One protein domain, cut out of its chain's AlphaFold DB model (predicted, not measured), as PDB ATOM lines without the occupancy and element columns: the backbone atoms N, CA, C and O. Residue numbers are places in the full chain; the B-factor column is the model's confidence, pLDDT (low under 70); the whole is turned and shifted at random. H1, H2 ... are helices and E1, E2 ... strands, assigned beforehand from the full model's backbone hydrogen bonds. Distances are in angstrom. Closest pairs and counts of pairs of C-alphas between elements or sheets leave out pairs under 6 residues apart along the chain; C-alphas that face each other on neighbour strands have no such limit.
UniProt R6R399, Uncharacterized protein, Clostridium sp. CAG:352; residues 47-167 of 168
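AT A GLANCE: This is residues 47 to 167 of the 168 residues of an uncharacterized protein of Clostridium sp. CAG:352 (UniProt R6R399). What does the model look like? The long helix H1 runs from a small three-stranded sheet at one end of an elongated body to the other end, where H2 folds back beside it as a helical hairpin. H3 crosses H1, and the short H4 packs on H2. What is it made of? The printed part has 121 residues, with H1, H2, H3, E1, E2, E3 and H4 in that order; the class is mixed, helices and strands, with under half of the residues in named elements, and the antiparallel sheet has the order E2 E1 E3. It is compact, with a radius of gyration of the C-alphas of 14.7 A and spans of 44 by 28 by 20 A.

HOW THE PARTS SIT: What does the first helix meet? H1, residues 47 to 65, touches H2, residues 91 to 100, with its residues 59 to 65 alone; this helical hairpin runs opposite ways at a shallow tilt of 25 degrees, and its closest C-alphas, those of Lys 64 and Arg 94, are 5.0 A apart. H3, residues 103 to 109, touches residues 52 to 59 of H1 alone, about perpendicular at 82 degrees, with the closest C-alphas, of Cys 56 and Ile 106, 6.3 A apart. How is the sheet built? E1, residues 119 to 125, is the inner strand, antiparallel to the edge strands E2, residues 136 to 138, its hairpin partner, with N 120 and O 137 at 2.9 A, and E3, residues 150 to 154, with N 121 and O 153 at 2.9 A, both within hydrogen-bond range. H1 is on one face of this sheet, two layers, a helix and a sheet; it is over none of the strands, but only just, with 2 of its C-alphas on E2. Where is the last helix? H4, residues 161 to 165, touches H2, the closest C-alphas being those of Arg 99 and Gly 162 at 3.9 A, and only grazes the sheet with residues 163 to 164. In H1, H2, H3 and H4 every O i to N i+4 pair is within hydrogen-bond range.

IN THESE COORDINATES: Where does H1 lie? It runs 27.1 A from C-alpha 47 at (-19.948, -31.940, -47.461) to C-alpha 65 at (-36.044, -13.910, -35.194). How long are the others? H2 measures 14.2 A, E1 16.7 A and E3 13.3 A; H4 ends at C-alpha 165, at (-37.308, -29.554, -37.100).

THE WHOLE: How large is it? The two C-alphas farthest apart, those of Asn 88 and Thr 141, are 44.8 A apart. Are there cuts or long links? The printed part has no cut; the links H1 to H2, residues 66 to 90, and E2 to E3 are long. Where is confidence low? Residue 167 alone is under 70, and the mean pLDDT of the printed part is 94.2.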
ATOM      1  N   ALA A  47     -20.290 -33.307 -47.863       96.44
ATOM      2  CA  ALA A  47     -19.948 -31.940 -47.461       96.44
ATOM      3  C   ALA A  47     -21.080 -30.938 -47.764       96.44
ATOM      4  O   ALA A  47     -21.378 -30.043 -46.962       96.44
ATOM      5  N   GLN A  48     -21.752 -31.106 -48.904       96.56
ATOM      6  CA  GLN A  48     -22.932 -30.323 -49.261       96.56
ATOM      7  C   GLN A  48     -24.108 -30.611 -48.318       96.56
ATOM      8  O   GLN A  48     -24.772 -29.666 -47.896       96.56
ATOM      9  N   ALA A  49     -24.328 -31.868 -47.913       96.50
ATOM     10  CA  ALA A  49     -25.348 -32.219 -46.920       96.50
ATOM     11  C   ALA A  49     -25.080 -31.525 -45.579       96.50
ATOM     12  O   ALA A  49     -25.998 -30.965 -44.981       96.50
ATOM     13  N   GLN A  50     -23.832 -31.519 -45.103       96.56
ATOM     14  CA  GLN A  50     -23.460 -30.843 -43.854       96.56
ATOM     15  C   GLN A  50     -23.715 -29.336 -43.929       96.56
ATOM     16  O   GLN A  50     -24.372 -28.780 -43.047       96.56
ATOM     17  N   THR A  51     -23.270 -28.698 -45.014       97.88
ATOM     18  CA  THR A  51     -23.546 -27.279 -45.277       97.88
ATOM     19  C   THR A  51     -25.052 -27.014 -45.291       97.88
ATOM     20  O   THR A  51     -25.533 -26.112 -44.613       97.88
ATOM     21  N   LEU A  52     -25.825 -27.846 -45.995       97.31
ATOM     22  CA  LEU A  52     -27.273 -27.690 -46.093       97.31
ATOM     23  C   LEU A  52     -27.974 -27.850 -44.736       97.31
ATOM     24  O   LEU A  52     -28.879 -27.075 -44.441       97.31
ATOM     25  N   ASN A  53     -27.556 -28.800 -43.892       97.19
ATOM     26  CA  ASN A  53     -28.088 -28.944 -42.530       97.19
ATOM     27  C   ASN A  53     -27.845 -27.681 -41.697       97.19
ATOM     28  O   ASN A  53     -28.768 -27.191 -41.041       97.19
ATOM     29  N   GLN A  54     -26.615 -27.158 -41.734       97.25
ATOM     30  CA  GLN A  54     -26.239 -25.965 -40.981       97.25
ATOM     31  C   GLN A  54     -27.061 -24.757 -41.433       97.25
ATOM     32  O   GLN A  54     -27.649 -24.061 -40.605       97.25
ATOM     33  N   GLU A  55     -27.168 -24.548 -42.743       97.62
ATOM     34  CA  GLU A  55     -27.893 -23.406 -43.289       97.62
ATOM     35  C   GLU A  55     -29.410 -23.509 -43.107       97.62
ATOM     36  O   GLU A  55     -30.066 -22.515 -42.793       97.62
ATOM     37  N   CYS A  56     -29.990 -24.708 -43.198       97.38
ATOM     38  CA  CYS A  56     -31.396 -24.922 -42.848       97.38
ATOM     39  C   CYS A  56     -31.669 -24.576 -41.381       97.38
ATOM     40  O   CYS A  56     -32.675 -23.927 -41.070       97.38
ATOM     41  N   GLN A  57     -30.760 -24.950 -40.479       96.62
ATOM     42  CA  GLN A  57     -30.904 -24.673 -39.057       96.62
ATOM     43  C   GLN A  57     -30.752 -23.176 -38.756       96.62
ATOM     44  O   GLN A  57     -31.536 -22.631 -37.966       96.62
ATOM     45  N   ASN A  58     -29.783 -22.515 -39.395       97.31
ATOM     46  CA  ASN A  58     -29.572 -21.071 -39.314       97.31
ATOM     47  C   ASN A  58     -30.818 -20.328 -39.807       97.31
ATOM     48  O   ASN A  58     -31.426 -19.576 -39.041       97.31
ATOM     49  N   ALA A  59     -31.276 -20.621 -41.029       97.75
ATOM     50  CA  ALA A  59     -32.447 -19.981 -41.616       97.75
ATOM     51  C   ALA A  59     -33.703 -20.174 -40.769       97.75
ATOM     52  O   ALA A  59     -34.444 -19.216 -40.541       97.75
ATOM     53  N   TYR A  60     -33.941 -21.380 -40.245       96.94
ATOM     54  CA  TYR A  60     -35.090 -21.634 -39.380       96.94
ATOM     55  C   TYR A  60     -35.125 -20.672 -38.181       96.94
ATOM     56  O   TYR A  60     -36.167 -20.087 -37.864       96.94
ATOM     57  N   ASN A  61     -33.979 -20.458 -37.533       96.81
ATOM     58  CA  ASN A  61     -33.863 -19.565 -36.381       96.81
ATOM     59  C   ASN A  61     -33.900 -18.085 -36.777       96.81
ATOM     60  O   ASN A  61     -34.573 -17.289 -36.116       96.81
ATOM     61  N   GLU A  62     -33.251 -17.715 -37.875       97.56
ATOM     62  CA  GLU A  62     -33.212 -16.343 -38.373       97.56
ATOM     63  C   GLU A  62     -34.578 -15.851 -38.859       97.56
ATOM     64  O   GLU A  62     -34.950 -14.710 -38.577       97.56
ATOM     65  N   ILE A  63     -35.376 -16.702 -39.514       97.62
ATOM     66  CA  ILE A  63     -36.752 -16.365 -39.913       97.62
ATOM     67  C   ILE A  63     -37.623 -16.153 -38.665       97.62
ATOM     68  O   ILE A  63     -38.368 -15.173 -38.582       97.62
ATOM     69  N   LYS A  64     -37.499 -17.018 -37.644       96.00
ATOM     70  CA  LYS A  64     -38.204 -16.859 -36.354       96.00
ATOM     71  C   LYS A  64     -37.831 -15.549 -35.658       96.00
ATOM     72  O   LYS A  64     -38.702 -14.896 -35.080       96.00
ATOM     73  N   ALA A  65     -36.558 -15.166 -35.731       95.94
ATOM     74  CA  ALA A  65     -36.044 -13.910 -35.194       95.94
ATOM     75  C   ALA A  65     -36.439 -12.685 -36.041       95.94
ATOM     76  O   ALA A  65     -36.419 -11.563 -35.539       95.94
ATOM     77  N   GLY A  66     -36.887 -12.878 -37.287       96.50
ATOM     78  CA  GLY A  66     -37.171 -11.804 -38.246       96.50
ATOM     79  C   GLY A  66     -35.918 -11.213 -38.904       96.50
ATOM     80  O   GLY A  66     -36.017 -10.182 -39.569       96.50
ATOM     81  N   THR A  67     -34.756 -11.847 -38.720       96.69
ATOM     82  CA  THR A  67     -33.493 -11.480 -39.374       96.69
ATOM     83  C   THR A  67     -33.615 -11.709 -40.877       96.69
ATOM     84  O   THR A  67     -33.502 -10.754 -41.646       96.69
ATOM     85  N   ILE A  68     -33.980 -12.931 -41.285       97.69
ATOM     86  CA  ILE A  68     -34.431 -13.205 -42.652       97.69
ATOM     87  C   ILE A  68     -35.898 -12.791 -42.763       97.69
ATOM     88  O   ILE A  68     -36.752 -13.273 -42.015       97.69
ATOM     89  N   ASN A  69     -36.194 -11.883 -43.691       97.25
ATOM     90  CA  ASN A  69     -37.540 -11.356 -43.901       97.25
ATOM     91  C   ASN A  69     -37.772 -10.935 -45.357       97.25
ATOM     92  O   ASN A  69     -36.851 -10.526 -46.059       97.25
ATOM     93  N   ASN A  70     -39.028 -10.956 -45.794       95.94
ATOM     94  CA  ASN A  70     -39.401 -10.658 -47.183       95.94
ATOM     95  C   ASN A  70     -39.323  -9.169 -47.581       95.94
ATOM     96  O   ASN A  70     -39.596  -8.828 -48.727       95.94
ATOM     97  N   THR A  71     -38.964  -8.275 -46.655       95.06
ATOM     98  CA  THR A  71     -38.838  -6.832 -46.924       95.06
ATOM     99  C   THR A  71     -37.401  -6.369 -47.140       95.06
ATOM    100  O   THR A  71     -37.180  -5.362 -47.804       95.06
ATOM    101  N   MET A  72     -36.424  -7.072 -46.565       94.94
ATOM    102  CA  MET A  72     -35.019  -6.650 -46.543       94.94
ATOM    103  C   MET A  72     -34.059  -7.731 -47.043       94.94
ATOM    104  O   MET A  72     -32.930  -7.409 -47.404       94.94
ATOM    105  N   SER A  73     -34.483  -8.995 -47.064       97.06
ATOM    106  CA  SER A  73     -33.656 -10.111 -47.516       97.06
ATOM    107  C   SER A  73     -33.900 -10.414 -48.992       97.06
ATOM    108  O   SER A  73     -35.022 -10.328 -49.500       97.06
ATOM    109  N   LYS A  74     -32.829 -10.809 -49.678       97.44
ATOM    110  CA  LYS A  74     -32.855 -11.287 -51.059       97.44
ATOM    111  C   LYS A  74     -32.233 -12.670 -51.113       97.44
ATOM    112  O   LYS A  74     -31.368 -12.985 -50.303       97.44
ATOM    113  N   ASN A  75     -32.677 -13.469 -52.069       97.00
ATOM    114  CA  ASN A  75     -32.000 -14.704 -52.426       97.00
ATOM    115  C   ASN A  75     -30.627 -14.392 -53.042       97.00
ATOM    116  O   ASN A  75     -30.386 -13.266 -53.488       97.00
ATOM    117  N   ALA A  76     -29.759 -15.401 -53.144       96.56
ATOM    118  CA  ALA A  76     -28.447 -15.252 -53.774       96.56
ATOM    119  C   ALA A  76     -28.518 -14.788 -55.244       96.56
ATOM    120  O   ALA A  76     -27.607 -14.123 -55.727       96.56
ATOM    121  N   ASP A  77     -29.622 -15.068 -55.945       94.94
ATOM    122  CA  ASP A  77     -29.878 -14.586 -57.312       94.94
ATOM    123  C   ASP A  77     -30.423 -13.141 -57.374       94.94
ATOM    124  O   ASP A  77     -30.789 -12.650 -58.439       94.94
ATOM    125  N   GLY A  78     -30.520 -12.453 -56.234       95.75
ATOM    126  CA  GLY A  78     -31.008 -11.079 -56.128       95.75
ATOM    127  C   GLY A  78     -32.534 -10.928 -56.131       95.75
ATOM    128  O   GLY A  78     -33.024  -9.810 -55.939       95.75
ATOM    129  N   THR A  79     -33.294 -12.016 -56.302       96.00
ATOM    130  CA  THR A  79     -34.762 -11.990 -56.204       96.00
ATOM    131  C   THR A  79     -35.224 -11.828 -54.755       96.00
ATOM    132  O   THR A  79     -34.505 -12.159 -53.811       96.00
ATOM    133  N   ALA A  80     -36.433 -11.297 -54.554       95.19
ATOM    134  CA  ALA A  80     -36.997 -11.148 -53.215       95.19
ATOM    135  C   ALA A  80     -37.264 -12.511 -52.553       95.19
ATOM    136  O   ALA A  80     -37.690 -13.467 -53.206       95.19
ATOM    137  N   VAL A  81     -37.059 -12.579 -51.238       96.88
ATOM    138  CA  VAL A  81     -37.455 -13.730 -50.417       96.88
ATOM    139  C   VAL A  81     -38.981 -13.767 -50.279       96.88
ATOM    140  O   VAL A  81     -39.577 -12.796 -49.824       96.88
ATOM    141  N   SER A  82     -39.620 -14.891 -50.617       94.88
ATOM    142  CA  SER A  82     -41.078 -15.092 -50.475       94.88
ATOM    143  C   SER A  82     -41.471 -16.041 -49.336       94.88
ATOM    144  O   SER A  82     -42.623 -16.043 -48.911       94.88
ATOM    145  N   PHE A  83     -40.522 -16.827 -48.819       96.31
ATOM    146  CA  PHE A  83     -40.755 -17.843 -47.786       96.31
ATOM    147  C   PHE A  83     -40.792 -17.282 -46.354       96.31
ATOM    148  O   PHE A  83     -41.287 -17.938 -45.441       96.31
ATOM    149  N   ALA A  84     -40.260 -16.076 -46.136       97.88
ATOM    150  CA  ALA A  84     -40.204 -15.437 -44.824       97.88
ATOM    151  C   ALA A  84     -41.349 -14.431 -44.624       97.88
ATOM    152  O   ALA A  84     -41.883 -13.859 -45.573       97.88
ATOM    153  N   ALA A  85     -41.703 -14.173 -43.365       97.62
ATOM    154  CA  ALA A  85     -42.662 -13.127 -43.015       97.62
ATOM    155  C   ALA A  85     -42.020 -11.727 -43.063       97.62
ATOM    156  O   ALA A  85     -40.797 -11.578 -43.112       97.62
ATOM    157  N   ILE A  86     -42.857 -10.689 -42.974       96.00
ATOM    158  CA  ILE A  86     -42.404  -9.300 -42.799       96.00
ATOM    159  C   ILE A  86     -41.682  -9.174 -41.452       96.00
ATOM    160  O   ILE A  86     -42.151  -9.735 -40.457       96.00
ATOM    161  N   LYS A  87     -40.591  -8.392 -41.402       93.81
ATOM    162  CA  LYS A  87     -39.697  -8.237 -40.233       93.81
ATOM    163  C   LYS A  87     -40.436  -8.034 -38.906       93.81
ATOM    164  O   LYS A  87     -40.156  -8.720 -37.927       93.81
ATOM    165  N   ASN A  88     -41.413  -7.128 -38.895       93.31
ATOM    166  CA  ASN A  88     -42.148  -6.731 -37.688       93.31
ATOM    167  C   ASN A  88     -43.441  -7.535 -37.466       93.31
ATOM    168  O   ASN A  88     -44.270  -7.154 -36.641       93.31
ATOM    169  N   SER A  89     -43.643  -8.636 -38.195       96.19
ATOM    170  CA  SER A  89     -44.797  -9.510 -37.969       96.19
ATOM    171  C   SER A  89     -44.752 -10.135 -36.573       96.19
ATOM    172  O   SER A  89     -43.682 -10.383 -36.004       96.19
ATOM    173  N   GLY A  90     -45.929 -10.480 -36.048       97.12
ATOM    174  CA  GLY A  90     -46.046 -11.214 -34.791       97.12
ATOM    175  C   GLY A  90     -45.192 -12.490 -34.772       97.12
ATOM    176  O   GLY A  90     -44.947 -13.116 -35.806       97.12
ATOM    177  N   ILE A  91     -44.737 -12.889 -33.578       96.00
ATOM    178  CA  ILE A  91     -43.876 -14.071 -33.381       96.00
ATOM    179  C   ILE A  91     -44.501 -15.325 -34.008       96.00
ATOM    180  O   ILE A  91     -43.805 -16.094 -34.666       96.00
ATOM    181  N   THR A  92     -45.814 -15.515 -33.854       96.69
ATOM    182  CA  THR A  92     -46.544 -16.649 -34.441       96.69
ATOM    183  C   THR A  92     -46.446 -16.667 -35.964       96.69
ATOM    184  O   THR A  92     -46.146 -17.708 -36.540       96.69
ATOM    185  N   THR A  93     -46.612 -15.519 -36.623       97.62
ATOM    186  CA  THR A  93     -46.493 -15.398 -38.084       97.62
ATOM    187  C   THR A  93     -45.084 -15.741 -38.561       97.62
ATOM    188  O   THR A  93     -44.927 -16.492 -39.519       97.62
ATOM    189  N   ARG A  94     -44.051 -15.260 -37.857       96.62
ATOM    190  CA  ARG A  94     -42.648 -15.572 -38.173       96.62
ATOM    191  C   ARG A  94     -42.322 -17.051 -37.970       96.62
ATOM    192  O   ARG A  94     -41.694 -17.659 -38.830       96.62
ATOM    193  N   LYS A  95     -42.811 -17.662 -36.886       95.75
ATOM    194  CA  LYS A  95     -42.692 -19.113 -36.653       95.75
ATOM    195  C   LYS A  95     -43.396 -19.924 -37.742       95.75
ATOM    196  O   LYS A  95     -42.839 -20.912 -38.206       95.75
ATOM    197  N   ASN A  96     -44.587 -19.508 -38.171       96.38
ATOM    198  CA  ASN A  96     -45.306 -20.158 -39.271       96.38
ATOM    199  C   ASN A  96     -44.526 -20.068 -40.584       96.38
ATOM    200  O   ASN A  96     -44.370 -21.083 -41.254       96.38
ATOM    201  N   ALA A  97     -43.990 -18.892 -40.917       97.44
ATOM    202  CA  ALA A  97     -43.151 -18.717 -42.098       97.44
ATOM    203  C   ALA A  97     -41.897 -19.603 -42.041       97.44
ATOM    204  O   ALA A  97     -41.619 -20.321 -42.992       97.44
ATOM    205  N   ALA A  98     -41.206 -19.649 -40.897       97.12
ATOM    206  CA  ALA A  98     -40.043 -20.517 -40.712       97.12
ATOM    207  C   ALA A  98     -40.382 -21.999 -40.914       97.12
ATOM    208  O   ALA A  98     -39.624 -22.712 -41.557       97.12
ATOM    209  N   ARG A  99     -41.529 -22.468 -40.402       96.56
ATOM    210  CA  ARG A  99     -41.979 -23.855 -40.601       96.56
ATOM    211  C   ARG A  99     -42.338 -24.162 -42.047       96.56
ATOM    212  O   ARG A  99     -42.084 -25.271 -42.484       96.56
ATOM    213  N   ASN A 100     -42.917 -23.204 -42.761       96.69
ATOM    214  CA  ASN A 100     -43.379 -23.400 -44.133       96.69
ATOM    215  C   ASN A 100     -42.287 -23.150 -45.183       96.69
ATOM    216  O   ASN A 100     -42.497 -23.474 -46.351       96.69
ATOM    217  N   ALA A 101     -41.146 -22.571 -44.796       97.38
ATOM    218  CA  ALA A 101     -40.008 -22.386 -45.686       97.38
ATOM    219  C   ALA A 101     -39.511 -23.745 -46.189       97.38
ATOM    220  O   ALA A 101     -39.359 -24.685 -45.407       97.38
ATOM    221  N   LYS A 102     -39.279 -23.855 -47.498       96.94
ATOM    222  CA  LYS A 102     -38.829 -25.098 -48.128       96.94
ATOM    223  C   LYS A 102     -37.315 -25.198 -48.102       96.94
ATOM    224  O   LYS A 102     -36.631 -24.189 -48.250       96.94
ATOM    225  N   VAL A 103     -36.789 -26.417 -48.014       96.81
ATOM    226  CA  VAL A 103     -35.337 -26.660 -48.080       96.81
ATOM    227  C   VAL A 103     -34.746 -26.105 -49.382       96.81
ATOM    228  O   VAL A 103     -33.688 -25.483 -49.364       96.81
ATOM    229  N   SER A 104     -35.472 -26.231 -50.499       95.31
ATOM    230  CA  SER A 104     -35.080 -25.662 -51.796       95.31
ATOM    231  C   SER A 104     -34.972 -24.133 -51.778       95.31
ATOM    232  O   SER A 104     -34.078 -23.570 -52.408       95.31
ATOM    233  N   ASP A 105     -35.858 -23.450 -51.046       96.44
ATOM    234  CA  ASP A 105     -35.815 -21.992 -50.917       96.44
ATOM    235  C   ASP A 105     -34.612 -21.556 -50.075       96.44
ATOM    236  O   ASP A 105     -33.971 -20.553 -50.386       96.44
ATOM    237  N   ILE A 106     -34.265 -22.334 -49.046       97.06
ATOM    238  CA  ILE A 106     -33.086 -22.072 -48.218       97.06
ATOM    239  C   ILE A 106     -31.797 -22.300 -49.007       97.06
ATOM    240  O   ILE A 106     -30.914 -21.443 -48.991       97.06
ATOM    241  N   ALA A 107     -31.705 -23.399 -49.757       96.75
ATOM    242  CA  ALA A 107     -30.573 -23.646 -50.646       96.75
ATOM    243  C   ALA A 107     -30.380 -22.478 -51.625       96.75
ATOM    244  O   ALA A 107     -29.273 -21.964 -51.773       96.75
ATOM    245  N   LYS A 108     -31.474 -21.978 -52.213       95.88
ATOM    246  CA  LYS A 108     -31.452 -20.795 -53.076       95.88
ATOM    247  C   LYS A 108     -31.026 -19.523 -52.335       95.88
ATOM    248  O   LYS A 108     -30.254 -18.733 -52.880       95.88
ATOM    249  N   TYR A 109     -31.525 -19.302 -51.120       97.50
ATOM    250  CA  TYR A 109     -31.193 -18.129 -50.314       97.50
ATOM    251  C   TYR A 109     -29.685 -18.022 -50.064       97.50
ATOM    252  O   TYR A 109     -29.110 -16.961 -50.295       97.50
ATOM    253  N   TYR A 110     -29.039 -19.137 -49.709       97.06
ATOM    254  CA  TYR A 110     -27.593 -19.206 -49.475       97.06
ATOM    255  C   TYR A 110     -26.753 -19.456 -50.739       97.06
ATOM    256  O   TYR A 110     -25.531 -19.545 -50.656       97.06
ATOM    257  N   GLY A 111     -27.375 -19.561 -51.918       96.12
ATOM    258  CA  GLY A 111     -26.660 -19.782 -53.179       96.12
ATOM    259  C   GLY A 111     -26.033 -21.172 -53.306       96.12
ATOM    260  O   GLY A 111     -25.070 -21.349 -54.049       96.12
ATOM    261  N   LEU A 112     -26.569 -22.160 -52.590       95.25
ATOM    262  CA  LEU A 112     -26.103 -23.537 -52.649       95.25
ATOM    263  C   LEU A 112     -26.520 -24.171 -53.982       95.25
ATOM    264  O   LEU A 112     -27.706 -24.248 -54.311       95.25
ATOM    265  N   ASN A 113     -25.540 -24.649 -54.750       92.12
ATOM    266  CA  ASN A 113     -25.778 -25.385 -55.991       92.12
ATOM    267  C   ASN A 113     -25.905 -26.883 -55.681       92.12
ATOM    268  O   ASN A 113     -24.939 -27.635 -55.777       92.12
ATOM    269  N   ILE A 114     -27.089 -27.279 -55.212       90.50
ATOM    270  CA  ILE A 114     -27.373 -28.635 -54.737       90.50
ATOM    271  C   ILE A 114     -28.561 -29.207 -55.513       90.50
ATOM    272  O   ILE A 114     -29.611 -28.570 -55.620       90.50
ATOM    273  N   ASN A 115     -28.420 -30.436 -56.009       91.12
ATOM    274  CA  ASN A 115     -29.541 -31.208 -56.531       91.12
ATOM    275  C   ASN A 115     -30.292 -31.868 -55.369       91.12
ATOM    276  O   ASN A 115     -29.897 -32.925 -54.889       91.12
ATOM    277  N   ILE A 116     -31.376 -31.235 -54.913       91.12
ATOM    278  CA  ILE A 116     -32.154 -31.669 -53.739       91.12
ATOM    279  C   ILE A 116     -32.566 -33.150 -53.818       91.12
ATOM    280  O   ILE A 116     -32.567 -33.831 -52.796       91.12
ATOM    281  N   GLY A 117     -32.845 -33.671 -55.018       91.00
ATOM    282  CA  GLY A 117     -33.251 -35.065 -55.208       91.00
ATOM    283  C   GLY A 117     -32.170 -36.100 -54.882       91.00
ATOM    284  O   GLY A 117     -32.484 -37.275 -54.763       91.00
ATOM    285  N   GLU A 118     -30.905 -35.725 -54.715       91.88
ATOM    286  CA  GLU A 118     -29.837 -36.676 -54.355       91.88
ATOM    287  C   GLU A 118     -29.708 -36.892 -52.839       91.88
ATOM    288  O   GLU A 118     -28.927 -37.727 -52.375       91.88
ATOM    289  N   TYR A 119     -30.489 -36.149 -52.058       95.56
ATOM    290  CA  TYR A 119     -30.405 -36.123 -50.607       95.56
ATOM    291  C   TYR A 119     -31.619 -36.787 -49.979       95.56
ATOM    292  O   TYR A 119     -32.703 -36.859 -50.555       95.56
ATOM    293  N   TYR A 120     -31.435 -37.234 -48.745       96.44
ATOM    294  CA  TYR A 120     -32.448 -37.889 -47.936       96.44
ATOM    295  C   TYR A 120     -32.485 -37.258 -46.553       96.44
ATOM    296  O   TYR A 120     -31.450 -36.843 -46.045       96.44
ATOM    297  N   TYR A 121     -33.654 -37.196 -45.924       95.69
ATOM    298  CA  TYR A 121     -33.774 -36.754 -44.539       95.69
ATOM    299  C   TYR A 121     -34.231 -37.904 -43.652       95.69
ATOM    300  O   TYR A 121     -35.071 -38.725 -44.033       95.69
ATOM    301  N   CYS A 122     -33.648 -37.957 -42.461       94.81
ATOM    302  CA  CYS A 122     -33.974 -38.941 -41.445       94.81
ATOM    303  C   CYS A 122     -35.386 -38.685 -40.894       94.81
ATOM    304  O   CYS A 122     -35.680 -37.595 -40.404       94.81
ATOM    305  N   THR A 123     -36.272 -39.676 -40.964       94.50
ATOM    306  CA  THR A 123     -37.664 -39.589 -40.478       94.50
ATOM    307  C   THR A 123     -37.882 -40.336 -39.172       94.50
ATOM    308  O   THR A 123     -38.805 -40.015 -38.427       94.50
ATOM    309  N   SER A 124     -37.011 -41.289 -38.859       93.31
ATOM    310  CA  SER A 124     -36.912 -41.913 -37.546       93.31
ATOM    311  C   SER A 124     -35.456 -42.256 -37.269       93.31
ATOM    312  O   SER A 124     -34.727 -42.621 -38.189       93.31
ATOM    313  N   ALA A 125     -35.043 -42.125 -36.012       93.31
ATOM    314  CA  ALA A 125     -33.706 -42.468 -35.554       93.31
ATOM    315  C   ALA A 125     -33.804 -43.210 -34.218       93.31
ATOM    316  O   ALA A 125     -34.355 -42.686 -33.247       93.31
ATOM    317  N   ALA A 126     -33.276 -44.429 -34.166       92.62
ATOM    318  CA  ALA A 126     -33.136 -45.180 -32.930       92.62
ATOM    319  C   ALA A 126     -32.115 -44.512 -31.999       92.62
ATOM    320  O   ALA A 126     -31.133 -43.913 -32.440       92.62
ATOM    321  N   ILE A 127     -32.317 -44.659 -30.690       89.06
ATOM    322  CA  ILE A 127     -31.359 -44.183 -29.688       89.06
ATOM    323  C   ILE A 127     -30.005 -44.861 -29.945       89.06
ATOM    324  O   ILE A 127     -29.924 -46.085 -30.012       89.06
ATOM    325  N   GLY A 128     -28.949 -44.056 -30.082       87.31
ATOM    326  CA  GLY A 128     -27.593 -44.546 -30.344       87.31
ATOM    327  C   GLY A 128     -27.234 -44.739 -31.822       87.31
ATOM    328  O   GLY A 128     -26.120 -45.169 -32.097       87.31
ATOM    329  N   SER A 129     -28.108 -44.383 -32.774       88.25
ATOM    330  CA  SER A 129     -27.796 -44.441 -34.216       88.25
ATOM    331  C   SER A 129     -26.783 -43.386 -34.684       88.25
ATOM    332  O   SER A 129     -26.286 -43.458 -35.806       88.25
ATOM    333  N   GLY A 130     -26.498 -42.382 -33.848       87.62
ATOM    334  CA  GLY A 130     -25.629 -41.252 -34.186       87.62
ATOM    335  C   GLY A 130     -26.288 -40.193 -35.078       87.62
ATOM    336  O   GLY A 130     -25.641 -39.201 -35.402       87.62
ATOM    337  N   LEU A 131     -27.563 -40.367 -35.453       91.00
ATOM    338  CA  LEU A 131     -28.342 -39.399 -36.226       91.00
ATOM    339  C   LEU A 131     -29.521 -38.861 -35.417       91.00
ATOM    340  O   LEU A 131     -30.041 -39.519 -34.519       91.00
ATOM    341  N   THR A 132     -29.973 -37.664 -35.784       91.62
ATOM    342  CA  THR A 132     -31.211 -37.070 -35.267       91.62
ATOM    343  C   THR A 132     -32.270 -37.065 -36.369       91.62
ATOM    344  O   THR A 132     -31.954 -37.061 -37.561       91.62
ATOM    345  N   ILE A 133     -33.544 -37.087 -35.983       93.25
ATOM    346  CA  ILE A 133     -34.649 -36.875 -36.924       93.25
ATOM    347  C   ILE A 133     -34.467 -35.505 -37.598       93.25
ATOM    348  O   ILE A 133     -34.073 -34.537 -36.954       93.25
ATOM    349  N   GLY A 134     -34.720 -35.441 -38.903       94.38
ATOM    350  CA  GLY A 134     -34.553 -34.242 -39.720       94.38
ATOM    351  C   GLY A 134     -33.150 -34.044 -40.293       94.38
ATOM    352  O   GLY A 134     -32.994 -33.206 -41.178       94.38
ATOM    353  N   THR A 135     -32.142 -34.814 -39.862       95.12
ATOM    354  CA  THR A 135     -30.795 -34.739 -40.451       95.12
ATOM    355  C   THR A 135     -30.835 -35.111 -41.932       95.12
ATOM    356  O   THR A 135     -31.327 -36.184 -42.292       95.12
ATOM    357  N   ILE A 136     -30.295 -34.230 -42.773       96.00
ATOM    358  CA  ILE A 136     -30.129 -34.442 -44.214       96.00
ATOM    359  C   ILE A 136     -28.818 -35.197 -44.464       96.00
ATOM    360  O   ILE A 136     -27.780 -34.843 -43.907       96.00
ATOM    361  N   VAL A 137     -28.854 -36.219 -45.312       95.19
ATOM    362  CA  VAL A 137     -27.724 -37.090 -45.652       95.19
ATOM    363  C   VAL A 137     -27.689 -37.304 -47.164       95.19
ATOM    364  O   VAL A 137     -28.734 -37.365 -47.814       95.19
ATOM    365  N   TYR A 138     -26.490 -37.406 -47.728       94.88
ATOM    366  CA  TYR A 138     -26.277 -37.728 -49.138       94.88
ATOM    367  C   TYR A 138     -26.240 -39.248 -49.372       94.88
ATOM    368  O   TYR A 138     -25.848 -40.005 -48.484       94.88
ATOM    369  N   SER A 139     -26.615 -39.702 -50.572       90.06
ATOM    370  CA  SER A 139     -26.409 -41.089 -51.004       90.06
ATOM    371  C   SER A 139     -25.890 -41.151 -52.440       90.06
ATOM    372  O   SER A 139     -26.613 -40.837 -53.382       90.06
ATOM    373  N   SER A 140     -24.664 -41.651 -52.619       83.62
ATOM    374  CA  SER A 140     -24.047 -41.862 -53.941       83.62
ATOM    375  C   SER A 140     -24.699 -42.990 -54.749       83.62
ATOM    376  O   SER A 140     -24.453 -43.124 -55.943       83.62
ATOM    377  N   THR A 141     -25.539 -43.813 -54.114       82.69
ATOM    378  CA  THR A 141     -26.147 -45.003 -54.736       82.69
ATOM    379  C   THR A 141     -27.491 -44.721 -55.408       82.69
ATOM    380  O   THR A 141     -28.067 -45.616 -56.023       82.69
ATOM    381  N   GLY A 142     -28.042 -43.513 -55.239       81.88
ATOM    382  CA  GLY A 142     -29.400 -43.183 -55.685       81.88
ATOM    383  C   GLY A 142     -30.507 -43.894 -54.898       81.88
ATOM    384  O   GLY A 142     -31.675 -43.785 -55.257       81.88
ATOM    385  N   THR A 143     -30.162 -44.596 -53.815       89.69
ATOM    386  CA  THR A 143     -31.110 -45.249 -52.901       89.69
ATOM    387  C   THR A 143     -31.014 -44.657 -51.500       89.69
ATOM    388  O   THR A 143     -30.014 -44.023 -51.157       89.69
ATOM    389  N   ALA A 144     -32.052 -44.846 -50.684       91.44
ATOM    390  CA  ALA A 144     -32.063 -44.359 -49.309       91.44
ATOM    391  C   ALA A 144     -30.859 -44.904 -48.506       91.44
ATOM    392  O   ALA A 144     -30.557 -46.096 -48.615       91.44
ATOM    393  N   PRO A 145     -30.190 -44.073 -47.680       91.62
ATOM    394  CA  PRO A 145     -29.097 -44.526 -46.828       91.62
ATOM    395  C   PRO A 145     -29.508 -45.697 -45.929       91.62
ATOM    396  O   PRO A 145     -30.557 -45.668 -45.285       91.62
ATOM    397  N   ASN A 146     -28.654 -46.718 -45.845       90.38
ATOM    398  CA  ASN A 146     -28.864 -47.868 -44.969       90.38
ATOM    399  C   ASN A 146     -28.081 -47.685 -43.661       90.38
ATOM    400  O   ASN A 146     -26.971 -48.194 -43.507       90.38
ATOM    401  N   ILE A 147     -28.656 -46.914 -42.738       89.06
ATOM    402  CA  ILE A 147     -28.120 -46.721 -41.385       89.06
ATOM    403  C   ILE A 147     -29.016 -47.481 -40.409       89.06
ATOM    404  O   ILE A 147     -30.232 -47.288 -40.392       89.06
ATOM    405  N   ASN A 148     -28.417 -48.356 -39.598       90.81
ATOM    406  CA  ASN A 148     -29.159 -49.214 -38.679       90.81
ATOM    407  C   ASN A 148     -30.008 -48.381 -37.701       90.81
ATOM    408  O   ASN A 148     -29.505 -47.472 -37.042       90.81
ATOM    409  N   GLY A 149     -31.298 -48.710 -37.614       91.12
ATOM    410  CA  GLY A 149     -32.249 -48.029 -36.741       91.12
ATOM    411  C   GLY A 149     -32.711 -46.665 -37.253       91.12
ATOM    412  O   GLY A 149     -33.371 -45.951 -36.503       91.12
ATOM    413  N   CYS A 150     -32.392 -46.299 -38.497       94.00
ATOM    414  CA  CYS A 150     -32.853 -45.061 -39.111       94.00
ATOM    415  C   CYS A 150     -33.736 -45.334 -40.331       94.00
ATOM    416  O   CYS A 150     -33.496 -46.268 -41.097       94.00
ATOM    417  N   THR A 151     -34.735 -44.481 -40.543       95.69
ATOM    418  CA  THR A 151     -35.528 -44.459 -41.779       95.69
ATOM    419  C   THR A 151     -35.342 -43.138 -42.494       95.69
ATOM    420  O   THR A 151     -35.195 -42.098 -41.854       95.69
ATOM    421  N   PHE A 152     -35.392 -43.173 -43.821       96.00
ATOM    422  CA  PHE A 152     -35.128 -42.011 -44.658       96.00
ATOM    423  C   PHE A 152     -36.207 -41.829 -45.714       96.00
ATOM    424  O   PHE A 152     -36.738 -42.802 -46.246       96.00
ATOM    425  N   ILE A 153     -36.493 -40.572 -46.036       95.44
ATOM    426  CA  ILE A 153     -37.291 -40.179 -47.200       95.44
ATOM    427  C   ILE A 153     -36.433 -39.247 -48.053       95.44
ATOM    428  O   ILE A 153     -35.672 -38.435 -47.525       95.44
ATOM    429  N   GLN A 154     -36.516 -39.401 -49.372       96.00
ATOM    430  CA  GLN A 154     -35.807 -38.552 -50.326       96.00
ATOM    431  C   GLN A 154     -36.301 -37.109 -50.203       96.00
ATOM    432  O   GLN A 154     -37.499 -36.871 -50.041       96.00
ATOM    433  N   LEU A 155     -35.391 -36.140 -50.256       95.06
ATOM    434  CA  LEU A 155     -35.793 -34.746 -50.310       95.06
ATOM    435  C   LEU A 155     -36.431 -34.444 -51.667       95.06
ATOM    436  O   LEU A 155     -35.993 -34.906 -52.720       95.06
ATOM    437  N   ASP A 156     -37.432 -33.577 -51.626       93.69
ATOM    438  CA  ASP A 156     -38.011 -32.943 -52.796       93.69
ATOM    439  C   ASP A 156     -38.176 -31.431 -52.557       93.69
ATOM    440  O   ASP A 156     -37.947 -30.909 -51.461       93.69
ATOM    441  N   ASN A 157     -38.607 -30.711 -53.594       92.12
ATOM    442  CA  ASN A 157     -38.817 -29.258 -53.548       92.12
ATOM    443  C   ASN A 157     -40.070 -28.832 -52.749       92.12
ATOM    444  O   ASN A 157     -40.512 -27.680 -52.824       92.12
ATOM    445  N   THR A 158     -40.705 -29.755 -52.034       93.94
ATOM    446  CA  THR A 158     -41.869 -29.515 -51.178       93.94
ATOM    447  C   THR A 158     -41.543 -29.680 -49.698       93.94
ATOM    448  O   THR A 158     -42.248 -29.093 -48.875       93.94
ATOM    449  N   ILE A 159     -40.458 -30.386 -49.354       95.69
ATOM    450  CA  ILE A 159     -40.024 -30.573 -47.967       95.69
ATOM    451  C   ILE A 159     -39.729 -29.226 -47.306       95.69
ATOM    452  O   ILE A 159     -38.980 -28.388 -47.818       95.69
ATOM    453  N   THR A 160     -40.330 -29.035 -46.133       96.81
ATOM    454  CA  THR A 160     -40.248 -27.798 -45.355       96.81
ATOM    455  C   THR A 160     -39.325 -27.944 -44.152       96.81
ATOM    456  O   THR A 160     -39.124 -29.046 -43.643       96.81
ATOM    457  N   LEU A 161     -38.819 -26.827 -43.629       96.38
ATOM    458  CA  LEU A 161     -38.064 -26.818 -42.373       96.38
ATOM    459  C   LEU A 161     -38.926 -27.283 -41.188       96.38
ATOM    460  O   LEU A 161     -38.404 -27.813 -40.212       96.38
ATOM    461  N   GLY A 162     -40.251 -27.123 -41.265       94.75
ATOM    462  CA  GLY A 162     -41.184 -27.713 -40.311       94.75
ATOM    463  C   GLY A 162     -41.122 -29.241 -40.318       94.75
ATOM    464  O   GLY A 162     -41.086 -29.847 -39.254       94.75
ATOM    465  N   THR A 163     -41.029 -29.869 -41.489       94.12
ATOM    466  CA  THR A 163     -40.864 -31.327 -41.601       94.12
ATOM    467  C   THR A 163     -39.563 -31.809 -40.954       94.12
ATOM    468  O   THR A 163     -39.544 -32.881 -40.354       94.12
ATOM    469  N   LEU A 164     -38.490 -31.016 -41.047       93.81
ATOM    470  CA  LEU A 164     -37.183 -31.371 -40.488       93.81
ATOM    471  C   LEU A 164     -37.102 -31.143 -38.972       93.81
ATOM    472  O   LEU A 164     -36.624 -32.009 -38.250       93.81
ATOM    473  N   TYR A 165     -37.583 -29.998 -38.475       90.00
ATOM    474  CA  TYR A 165     -37.308 -29.554 -37.100       90.00
ATOM    475  C   TYR A 165     -38.499 -29.614 -36.147       90.00
ATOM    476  O   TYR A 165     -38.320 -29.482 -34.943       90.00
ATOM    477  N   ASN A 166     -39.731 -29.780 -36.632       72.62
ATOM    478  CA  ASN A 166     -40.917 -29.731 -35.769       72.62
ATOM    479  C   ASN A 166     -41.191 -31.068 -35.041       72.62
ATOM    480  O   ASN A 166     -42.200 -31.177 -34.350       72.62
ATOM    481  N   ASN A 167     -40.289 -32.047 -35.198       55.53
ATOM    482  CA  ASN A 167     -40.191 -33.275 -34.401       55.53
ATOM    483  C   ASN A 167     -39.120 -33.182 -33.286       55.53
ATOM    484  O   ASN A 167     -38.821 -34.200 -32.663       55.53
TER     485      ASN A 167